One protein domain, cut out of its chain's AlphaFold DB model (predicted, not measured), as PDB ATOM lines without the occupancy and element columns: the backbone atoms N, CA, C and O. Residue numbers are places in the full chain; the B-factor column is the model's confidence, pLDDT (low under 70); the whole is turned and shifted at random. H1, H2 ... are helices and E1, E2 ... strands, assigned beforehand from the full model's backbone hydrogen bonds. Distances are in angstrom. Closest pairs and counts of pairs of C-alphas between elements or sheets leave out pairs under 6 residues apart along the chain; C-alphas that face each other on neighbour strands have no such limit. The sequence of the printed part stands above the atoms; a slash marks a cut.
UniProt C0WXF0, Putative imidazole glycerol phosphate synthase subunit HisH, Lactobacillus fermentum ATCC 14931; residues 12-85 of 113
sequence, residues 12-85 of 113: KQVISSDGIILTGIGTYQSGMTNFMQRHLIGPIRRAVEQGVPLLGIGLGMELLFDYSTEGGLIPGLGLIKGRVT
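What this domain is: This is residues 12 to 85 of the 113 residues of the protein "Putative imidazole glycerol phosphate synthase subunit HisH" of Lactobacillus fermentum ATCC 14931 (UniProt C0WXF0). Two small sheets of two parallel strands each, E1 with E2 and E3 with E4, lie on opposite sides of the domain, with the short helix H4 in the gap between them and the four strands pointing nearly the same way. H2 and H3 meet near their ends in a corner at one side of this gap, and H1 packs on H3 near the end where E1 and E2 begin. The printed part has 74 residues, with four named helices and four named strands in the order H1, E1, H2, H3, E2, H4, E3, E4, and its class is mixed, helices and strands. It is compact, with a radius of gyration of the C-alphas of 11.6 A and spans of 34 by 23 by 18 A.

Where its parts are: E1 is residues 20 to 24, 13.1 A long, beginning at C-alpha 20 (150.499, 210.432, 246.124). E2 is residues 54 to 58, 13.4 A long. H4, residues 59 to 62, is 5.1 A long. H2 is residues 28 to 37, 14.3 A long, and H3 is residues 41 to 49, 12.3 A long. H1, residues 12 to 15, is 5.3 A long and begins at C-alpha 12 (143.414, 209.607, 256.437). E3 is residues 65 to 68, 7.7 A long, and E4 is residues 80 to 84, 10.7 A long, ending at C-alpha 84 (163.708, 194.690, 241.896).

How they stand to each other: E1 and E2 are parallel at 14 degrees, with N 22 and O 55 within hydrogen-bond range at 2.8 A. E1, H2, H3 and E2 form a strand-helix-strand unit, two parallel neighbour strands joined through helices, with a right-handed crossover. The closest C-alphas of E1 and H4 are those of Thr 23 and Gly 60, 4.5 A. H2 and H4 only just touch, with 3 pairs of C-alphas within 8 A, the closest Tyr 28 and Leu 59 at 6.9 A. H2 and H3 are close but not clearly touching, about perpendicular at 85 degrees, with C-alphas 35 and 41 closest at 5.8 A. H1 and H3 touch, closest at C-alphas 15 and 47, 4.7 A. E3 and E4 are parallel at 13 degrees, with N 84 and O 67 within hydrogen-bond range at 2.8 A. Both E3 and E4 are apart from E1 and E2. In H2 and H3 every O i to N i+4 pair is within hydrogen-bond range; H1 and H4 are too short for one.

The domain as a whole: The two C-alphas farthest apart, those of Asp 18 and Gly 72, are 34.4 A apart. The printed part has no cut. The link from E3 to E4, 11 residues, is long, and its residues 74 to 75 pair antiparallel with residues 67 to 68 of E3; the other links are tight. The mean pLDDT of the printed part is 96.2, and no printed residue is under 70.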
ATOM      1  N   LYS A  12     144.610 208.928 256.952       96.44
ATOM      2  CA  LYS A  12     143.414 209.607 256.437       96.44
ATOM      3  C   LYS A  12     143.770 210.553 255.298       96.44
ATOM      4  O   LYS A  12     143.103 210.525 254.272       96.44
ATOM      5  N   GLN A  13     144.843 211.324 255.465       96.75
ATOM      6  CA  GLN A  13     145.321 212.254 254.441       96.75
ATOM      7  C   GLN A  13     145.844 211.523 253.206       96.75
ATOM      8  O   GLN A  13     145.631 211.997 252.095       96.75
ATOM      9  N   VAL A  14     146.484 210.362 253.383       96.69
ATOM     10  CA  VAL A  14     146.915 209.515 252.260       96.69
ATOM     11  C   VAL A  14     145.710 209.060 251.435       96.69
ATOM     12  O   VAL A  14     145.708 209.223 250.217       96.69
ATOM     13  N   ILE A  15     144.670 208.535 252.089       96.25
ATOM     14  CA  ILE A  15     143.474 208.007 251.414       96.25
ATOM     15  C   ILE A  15     142.678 209.116 250.713       96.25
ATOM     16  O   ILE A  15     142.156 208.891 249.628       96.25
ATOM     17  N   SER A  16     142.578 210.304 251.313       95.62
ATOM     18  CA  SER A  16     141.802 211.422 250.758       95.62
ATOM     19  C   SER A  16     142.604 212.345 249.835       95.62
ATOM     20  O   SER A  16     142.157 213.460 249.576       95.62
ATOM     21  N   SER A  17     143.816 211.958 249.434       95.56
ATOM     22  CA  SER A  17     144.675 212.800 248.597       95.56
ATOM     23  C   SER A  17     144.246 212.768 247.129       95.56
ATOM     24  O   SER A  17     143.789 211.743 246.629       95.56
ATOM     25  N   ASP A  18     144.450 213.879 246.418       95.50
ATOM     26  CA  ASP A  18     144.252 213.940 244.960       95.50
ATOM     27  C   ASP A  18     145.356 213.188 244.190       95.50
ATOM     28  O   ASP A  18     145.218 212.885 243.008       95.50
ATOM     29  N   GLY A  19     146.476 212.902 244.858       95.88
ATOM     30  CA  GLY A  19     147.611 212.175 244.314       95.88
ATOM     31  C   GLY A  19     148.690 211.939 245.368       95.88
ATOM     32  O   GLY A  19     148.854 212.724 246.305       95.88
ATOM     33  N   ILE A  20     149.448 210.859 245.196       97.12
ATOM     34  CA  ILE A  20     150.499 210.432 246.124       97.12
ATOM     35  C   ILE A  20     151.858 210.529 245.434       97.12
ATOM     36  O   ILE A  20     152.061 209.977 244.355       97.12
ATOM     37  N   ILE A  21     152.821 211.176 246.090       96.44
ATOM     38  CA  ILE A  21     154.235 211.108 245.708       96.44
ATOM     39  C   ILE A  21     154.957 210.250 246.740       96.44
ATOM     40  O   ILE A  21     155.086 210.634 247.903       96.44
ATOM     41  N   LEU A  22     155.440 209.091 246.302       95.94
ATOM     42  CA  LEU A  22     156.261 208.196 247.100       95.94
ATOM     43  C   LEU A  22     157.729 208.441 246.753       95.94
ATOM     44  O   LEU A  22     158.182 208.136 245.653       95.94
ATOM     45  N   THR A  23     158.483 209.001 247.691       93.81
ATOM     46  CA  THR A  23     159.914 209.284 247.527       93.81
ATOM     47  C   THR A  23     160.705 208.698 248.688       93.81
ATOM     48  O   THR A  23     160.156 208.459 249.765       93.81
ATOM     49  N   GLY A  24     161.994 208.459 248.477       89.75
ATOM     50  CA  GLY A  24     162.886 207.957 249.510       89.75
ATOM     51  C   GLY A  24     164.312 207.770 249.014       89.75
ATOM     52  O   GLY A  24     164.567 207.659 247.815       89.75
ATOM     53  N   ILE A  25     165.227 207.712 249.975       91.12
ATOM     54  CA  ILE A  25     166.627 207.323 249.804       91.12
ATOM     55  C   ILE A  25     166.953 206.241 250.840       91.12
ATOM     56  O   ILE A  25     166.345 206.217 251.911       91.12
ATOM     57  N   GLY A  26     167.914 205.369 250.540       93.06
ATOM     58  CA  GLY A  26     168.307 204.257 251.408       93.06
ATOM     59  C   GLY A  26     167.944 202.901 250.807       93.06
ATOM     60  O   GLY A  26     167.769 202.798 249.599       93.06
ATOM     61  N   THR A  27     167.853 201.876 251.654       94.94
ATOM     62  CA  THR A  27     167.611 200.492 251.221       94.94
ATOM     63  C   THR A  27     166.121 200.165 251.139       94.94
ATOM     64  O   THR A  27     165.293 200.724 251.875       94.94
ATOM     65  N   TYR A  28     165.788 199.177 250.310       96.31
ATOM     66  CA  TYR A  28     164.452 198.598 250.193       96.31
ATOM     67  C   TYR A  28     163.910 198.134 251.549       96.31
ATOM     68  O   TYR A  28     162.770 198.436 251.918       96.31
ATOM     69  N   GLN A  29     164.758 197.466 252.342       96.56
ATOM     70  CA  GLN A  29     164.398 196.983 253.675       96.56
ATOM     71  C   GLN A  29     163.991 198.121 254.610       96.56
ATOM     72  O   GLN A  29     162.960 198.036 255.287       96.56
ATOM     73  N   SER A  30     164.794 199.185 254.664       95.94
ATOM     74  CA  SER A  30     164.523 200.325 255.536       95.94
ATOM     75  C   SER A  30     163.250 201.055 255.110       95.94
ATOM     76  O   SER A  30     162.457 201.433 255.975       95.94
ATOM     77  N   GLY A  31     163.013 201.202 253.803       95.56
ATOM     78  CA  GLY A  31     161.777 201.777 253.269       95.56
ATOM     79  C   GLY A  31     160.532 200.999 253.707       95.56
ATOM     80  O   GLY A  31     159.635 201.562 254.343       95.56
ATOM     81  N   MET A  32     160.506 199.687 253.456       96.69
ATOM     82  CA  MET A  32     159.360 198.841 253.816       96.69
ATOM     83  C   MET A  32     159.149 198.725 255.325       96.69
ATOM     84  O   MET A  32     158.008 198.773 255.791       96.69
ATOM     85  N   THR A  33     160.232 198.656 256.106       96.56
ATOM     86  CA  THR A  33     160.155 198.658 257.576       96.56
ATOM     87  C   THR A  33     159.486 199.935 258.088       96.56
ATOM     88  O   THR A  33     158.599 199.863 258.938       96.56
ATOM     89  N   ASN A  34     159.836 201.102 257.533       95.62
ATOM     90  CA  ASN A  34     159.212 202.370 257.916       95.62
ATOM     91  C   ASN A  34     157.708 202.398 257.604       95.62
ATOM     92  O   ASN A  34     156.921 202.841 258.442       95.62
ATOM     93  N   PHE A  35     157.281 201.919 256.430       95.50
ATOM     94  CA  PHE A  35     155.850 201.868 256.108       95.50
ATOM     95  C   PHE A  35     155.081 200.872 256.965       95.50
ATOM     96  O   PHE A  35     153.938 201.155 257.330       95.50
ATOM     97  N   MET A  36     155.698 199.748 257.323       96.31
ATOM     98  CA  MET A  36     155.105 198.778 258.235       96.31
ATOM     99  C   MET A  36     154.911 199.381 259.631       96.31
ATOM    100  O   MET A  36     153.799 199.352 260.154       96.31
ATOM    101  N   GLN A  37     155.954 200.000 260.195       97.44
ATOM    102  CA  GLN A  37     155.915 200.630 261.521       97.44
ATOM    103  C   GLN A  37     154.917 201.791 261.604       97.44
ATOM    104  O   GLN A  37     154.332 202.033 262.654       97.44
ATOM    105  N   ARG A  38     154.711 202.511 260.497       95.88
ATOM    106  CA  ARG A  38     153.753 203.624 260.413       95.88
ATOM    107  C   ARG A  38     152.355 203.187 259.973       95.88
ATOM    108  O   ARG A  38     151.491 204.039 259.805       95.88
ATOM    109  N   HIS A  39     152.134 201.890 259.752       97.06
ATOM    110  CA  HIS A  39     150.876 201.337 259.244       97.06
ATOM    111  C   HIS A  39     150.395 201.984 257.928       97.06
ATOM    112  O   HIS A  39     149.196 202.131 257.699       97.06
ATOM    113  N   LEU A  40     151.327 202.354 257.040       97.19
ATOM    114  CA  LEU A  40     151.040 203.081 255.794       97.19
ATOM    115  C   LEU A  40     150.808 202.180 254.574       97.19
ATOM    116  O   LEU A  40     150.231 202.639 253.592       97.19
ATOM    117  N   ILE A  41     151.178 200.896 254.639       97.75
ATOM    118  CA  ILE A  41     151.002 199.952 253.521       97.75
ATOM    119  C   ILE A  41     149.523 199.850 253.113       97.75
ATOM    120  O   ILE A  41     149.187 200.011 251.942       97.75
ATOM    121  N   GLY A  42     148.630 199.617 254.079       97.81
ATOM    122  CA  GLY A  42     147.187 199.510 253.833       97.81
ATOM    123  C   GLY A  42     146.575 200.790 253.242       97.81
ATOM    124  O   GLY A  42     145.936 200.708 252.194       97.81
ATOM    125  N   PRO A  43     146.784 201.968 253.860       98.00
ATOM    126  CA  PRO A  43     146.324 203.251 253.327       98.00
ATOM    127  C   PRO A  43     146.788 203.539 251.897       98.00
ATOM    128  O   PRO A  43     145.971 203.950 251.079       98.00
ATOM    129  N   ILE A  44     148.063 203.280 251.576       97.88
ATOM    130  CA  ILE A  44     148.599 203.494 250.222       97.88
ATOM    131  C   ILE A  44     147.900 202.574 249.218       97.88
ATOM    132  O   ILE A  44     147.417 203.048 248.192       97.88
ATOM    133  N   ARG A  45     147.799 201.271 249.515       97.75
ATOM    134  CA  ARG A  45     147.128 200.309 248.622       97.75
ATOM    135  C   ARG A  45     145.667 200.686 248.402       97.75
ATOM    136  O   ARG A  45     145.221 200.720 247.263       97.75
ATOM    137  N   ARG A  46     144.962 201.065 249.469       97.88
ATOM    138  CA  ARG A  46     143.564 201.499 249.394       97.88
ATOM    139  C   ARG A  46     143.383 202.755 248.541       97.88
ATOM    140  O   ARG A  46     142.440 202.807 247.763       97.88
ATOM    141  N   ALA A  47     144.261 203.748 248.674       97.75
ATOM    142  CA  ALA A  47     144.200 204.956 247.851       97.75
ATOM    143  C   ALA A  47     144.367 204.616 246.359       97.75
ATOM    144  O   ALA A  47     143.573 205.050 245.527       97.75
ATOM    145  N   VAL A  48     145.342 203.765 246.027       97.00
ATOM    146  CA  VAL A  48     145.572 203.312 244.645       97.00
ATOM    147  C   VAL A  48     144.388 202.496 244.113       97.00
ATOM    148  O   VAL A  48     143.950 202.722 242.988       97.00
ATOM    149  N   GLU A  49     143.817 201.596 244.920       96.88
ATOM    150  CA  GLU A  49     142.598 200.842 244.575       96.88
ATOM    151  C   GLU A  49     141.396 201.761 244.299       96.88
ATOM    152  O   GLU A  49     140.550 201.438 243.467       96.88
ATOM    153  N   GLN A  50     141.328 202.917 244.963       96.62
ATOM    154  CA  GLN A  50     140.305 203.946 244.746       96.62
ATOM    155  C   GLN A  50     140.583 204.843 243.528       96.62
ATOM    156  O   GLN A  50     139.780 205.726 243.230       96.62
ATOM    157  N   GLY A  51     141.686 204.617 242.812       95.81
ATOM    158  CA  GLY A  51     142.056 205.372 241.617       95.81
ATOM    159  C   GLY A  51     142.893 206.621 241.891       95.81
ATOM    160  O   GLY A  51     143.110 207.399 240.963       95.81
ATOM    161  N   VAL A  52     143.388 206.818 243.119       96.69
ATOM    162  CA  VAL A  52     144.313 207.920 243.417       96.69
ATOM    163  C   VAL A  52     145.625 207.688 242.654       96.69
ATOM    164  O   VAL A  52     146.259 206.641 242.834       96.69
ATOM    165  N   PRO A  53     146.067 208.633 241.803       95.75
ATOM    166  CA  PRO A  53     147.310 208.490 241.060       95.75
ATOM    167  C   PRO A  53     148.514 208.508 242.007       95.75
ATOM    168  O   PRO A  53     148.603 209.338 242.914       95.75
ATOM    169  N   LEU A  54     149.470 207.608 241.770       96.94
ATOM    170  CA  LEU A  54     150.691 207.487 242.563       96.94
ATOM    171  C   LEU A  54     151.932 207.610 241.676       96.94
ATOM    172  O   LEU A  54     152.061 206.915 240.668       96.94
ATOM    173  N   LEU A  55     152.874 208.453 242.099       96.44
ATOM    174  CA  LEU A  55     154.191 208.621 241.490       96.44
ATOM    175  C   LEU A  55     155.285 208.159 242.460       96.44
ATOM    176  O   LEU A  55     155.489 208.772 243.505       96.44
ATOM    177  N   GLY A  56     156.010 207.099 242.098       96.62
ATOM    178  CA  GLY A  56     157.206 206.648 242.811       96.62
ATOM    179  C   GLY A  56     158.479 207.273 242.236       96.62
ATOM    180  O   GLY A  56     158.659 207.278 241.020       96.62
ATOM    181  N   ILE A  57     159.370 207.782 243.090       95.81
ATOM    182  CA  ILE A  57     160.653 208.389 242.697       95.81
ATOM    183  C   ILE A  57     161.793 207.747 243.497       95.81
ATOM    184  O   ILE A  57     161.716 207.649 244.723       95.81
ATOM    185  N   GLY A  58     162.860 207.329 242.803       94.56
ATOM    186  CA  GLY A  58     164.018 206.669 243.418       94.56
ATOM    187  C   GLY A  58     163.602 205.387 244.135       94.56
ATOM    188  O   GLY A  58     162.906 204.560 243.548       94.56
ATOM    189  N   LEU A  59     163.919 205.283 245.428       96.25
ATOM    190  CA  LEU A  59     163.469 204.167 246.265       96.25
ATOM    191  C   LEU A  59     161.943 204.003 246.224       96.25
ATOM    192  O   LEU A  59     161.436 202.890 246.165       96.25
ATOM    193  N   GLY A  60     161.185 205.102 246.189       96.94
ATOM    194  CA  GLY A  60     159.725 205.036 246.125       96.94
ATOM    195  C   GLY A  60     159.201 204.324 244.873       96.94
ATOM    196  O   GLY A  60     158.153 203.697 244.935       96.94
ATOM    197  N   MET A  61     159.933 204.373 243.756       97.12
ATOM    198  CA  MET A  61     159.597 203.617 242.543       97.12
ATOM    199  C   MET A  61     159.838 202.117 242.736       97.12
ATOM    200  O   MET A  61     159.013 201.296 242.342       97.12
ATOM    201  N   GLU A  62     160.955 201.759 243.363       97.06
ATOM    202  CA  GLU A  62     161.330 200.368 243.624       97.06
ATOM    203  C   GLU A  62     160.318 199.680 244.550       97.06
ATOM    204  O   GLU A  62     159.891 198.553 244.291       97.06
ATOM    205  N   LEU A  63     159.854 200.377 245.592       97.50
ATOM    206  CA  LEU A  63     158.893 199.839 246.561       97.50
ATOM    207  C   LEU A  63     157.524 199.477 245.954       97.50
ATOM    208  O   LEU A  63     156.757 198.756 246.592       97.50
ATOM    209  N   LEU A  64     157.200 199.951 244.744       97.94
ATOM    210  CA  LEU A  64     155.927 199.637 244.078       97.94
ATOM    211  C   LEU A  64     155.827 198.171 243.641       97.94
ATOM    212  O   LEU A  64     154.715 197.668 243.466       97.94
ATOM    213  N   PHE A  65     156.964 197.497 243.456       98.19
ATOM    214  CA  PHE A  65     157.022 196.112 242.996       98.19
ATOM    215  C   PHE A  65     156.600 195.099 244.076       98.19
ATOM    216  O   PHE A  65     156.386 195.459 245.237       98.19
ATOM    217  N   ASP A  66     156.470 193.822 243.704       98.19
ATOM    218  CA  ASP A  66     156.114 192.757 244.650       98.19
ATOM    219  C   ASP A  66     157.249 192.476 245.642       98.19
ATOM    220  O   ASP A  66     156.982 192.265 246.825       98.19
ATOM    221  N   TYR A  67     158.504 192.464 245.170       97.81
ATOM    222  CA  TYR A  67     159.672 192.126 245.990       97.81
ATOM    223  C   TYR A  67     160.956 192.839 245.546       97.81
ATOM    224  O   TYR A  67     161.090 193.246 244.392       97.81
ATOM    225  N   SER A  68     161.948 192.878 246.433       97.75
ATOM    226  CA  SER A  68     163.356 193.127 246.105       97.75
ATOM    227  C   SER A  68     164.233 191.956 246.534       97.75
ATOM    228  O   SER A  68     163.875 191.219 247.454       97.75
ATOM    229  N   THR A  69     165.368 191.783 245.852       96.69
ATOM    230  CA  THR A  69     166.444 190.864 246.257       96.69
ATOM    231  C   THR A  69     167.574 191.562 247.024       96.69
ATOM    232  O   THR A  69     168.545 190.908 247.402       96.69
ATOM    233  N   GLU A  70     167.495 192.881 247.224       92.75
ATOM    234  CA  GLU A  70     168.483 193.648 247.989       92.75
ATOM    235  C   GLU A  70     168.484 193.195 249.457       92.75
ATOM    236  O   GLU A  70     167.487 193.336 250.161       92.75
ATOM    237  N   GLY A  71     169.607 192.646 249.931       85.00
ATOM    238  CA  GLY A  71     169.745 192.210 251.327       85.00
ATOM    239  C   GLY A  71     168.882 191.001 251.719       85.00
ATOM    240  O   GLY A  71     168.779 190.690 252.903       85.00
ATOM    241  N   GLY A  72     168.275 190.307 250.751       91.06
ATOM    242  CA  GLY A  72     167.356 189.185 250.969       91.06
ATOM    243  C   GLY A  72     166.073 189.328 250.149       91.06
ATOM    244  O   GLY A  72     165.937 190.260 249.365       91.06
ATOM    245  N   LEU A  73     165.125 188.398 250.309       96.00
ATOM    246  CA  LEU A  73     163.813 188.497 249.658       96.00
ATOM    247  C   LEU A  73     162.873 189.361 250.507       96.00
ATOM    248  O   LEU A  73     162.354 188.897 251.524       96.00
ATOM    249  N   ILE A  74     162.648 190.603 250.084       97.38
ATOM    250  CA  ILE A  74     161.883 191.592 250.854       97.38
ATOM    251  C   ILE A  74     160.584 191.936 250.122       97.38
ATOM    252  O   ILE A  74     160.661 192.395 248.984       97.38
ATOM    253  N   PRO A  75     159.401 191.747 250.737       97.62
ATOM    254  CA  PRO A  75     158.126 192.150 250.145       97.62
ATOM    255  C   PRO A  75     158.002 193.667 250.004       97.62
ATOM    256  O   PRO A  75     158.350 194.402 250.927       97.62
ATOM    257  N   GLY A  76     157.466 194.116 248.872       97.19
ATOM    258  CA  GLY A  76     157.126 195.505 248.574       97.19
ATOM    259  C   GLY A  76     155.661 195.846 248.826       97.19
ATOM    260  O   GLY A  76     154.946 195.155 249.556       97.19
ATOM    261  N   LEU A  77     155.190 196.922 248.195       97.81
ATOM    262  CA  LEU A  77     153.778 197.316 248.229       97.81
ATOM    263  C   LEU A  77     152.898 196.415 247.346       97.81
ATOM    264  O   LEU A  77     151.677 196.373 247.549       97.81
ATOM    265  N   GLY A  78     153.495 195.704 246.381       97.31
ATOM    266  CA  GLY A  78     152.784 194.792 245.481       97.31
ATOM    267  C   GLY A  78     151.714 195.505 244.656       97.31
ATOM    268  O   GLY A  78     150.573 195.043 244.591       97.31
ATOM    269  N   LEU A  79     152.062 196.677 244.113       97.50
ATOM    270  CA  LEU A  79     151.219 197.473 243.211       97.50
ATOM    271  C   LEU A  79     151.563 197.200 241.740       97.50
ATOM    272  O   LEU A  79     150.705 197.304 240.866       97.50
ATOM    273  N   ILE A  80     152.816 196.833 241.470       97.12
ATOM    274  CA  ILE A  80     153.326 196.459 240.154       97.12
ATOM    275  C   ILE A  80     153.890 195.046 240.251       97.12
ATOM    276  O   ILE A  80     154.736 194.761 241.095       97.12
ATOM    277  N   LYS A  81     153.455 194.161 239.350       97.62
ATOM    278  CA  LYS A  81     153.987 192.798 239.314       97.62
ATOM    279  C   LYS A  81     155.463 192.802 238.935       97.62
ATOM    280  O   LYS A  81     155.833 193.391 237.920       97.62
ATOM    281  N   GLY A  82     156.281 192.086 239.696       97.25
ATOM    282  CA  GLY A  82     157.700 191.911 239.401       97.25
ATOM    283  C   GLY A  82     158.600 192.080 240.617       97.25
ATOM    284  O   GLY A  82     158.144 192.244 241.746       97.25
ATOM    285  N   ARG A  83     159.908 192.025 240.369       96.81
ATOM    286  CA  ARG A  83     160.931 192.132 241.409       96.81
ATOM    287  C   ARG A  83     162.027 193.110 241.020       96.81
ATOM    288  O   ARG A  83     162.446 193.131 239.864       96.81
ATOM    289  N   VAL A  84     162.508 193.859 242.001       97.25
ATOM    290  CA  VAL A  84     163.708 194.690 241.896       97.25
ATOM    291  C   VAL A  84     164.921 193.801 242.149       97.25
ATOM    292  O   VAL A  84     164.972 193.077 243.146       97.25
ATOM    293  N   THR A  85     165.875 193.810 241.223       95.81
ATOM    294  CA  THR A  85     167.090 192.990 241.297       95.81
ATOM    295  C   THR A  85     168.328 193.833 241.073       95.81
ATOM    296  O   THR A  85     168.256 194.916 240.495       95.81
TER     297      THR A  85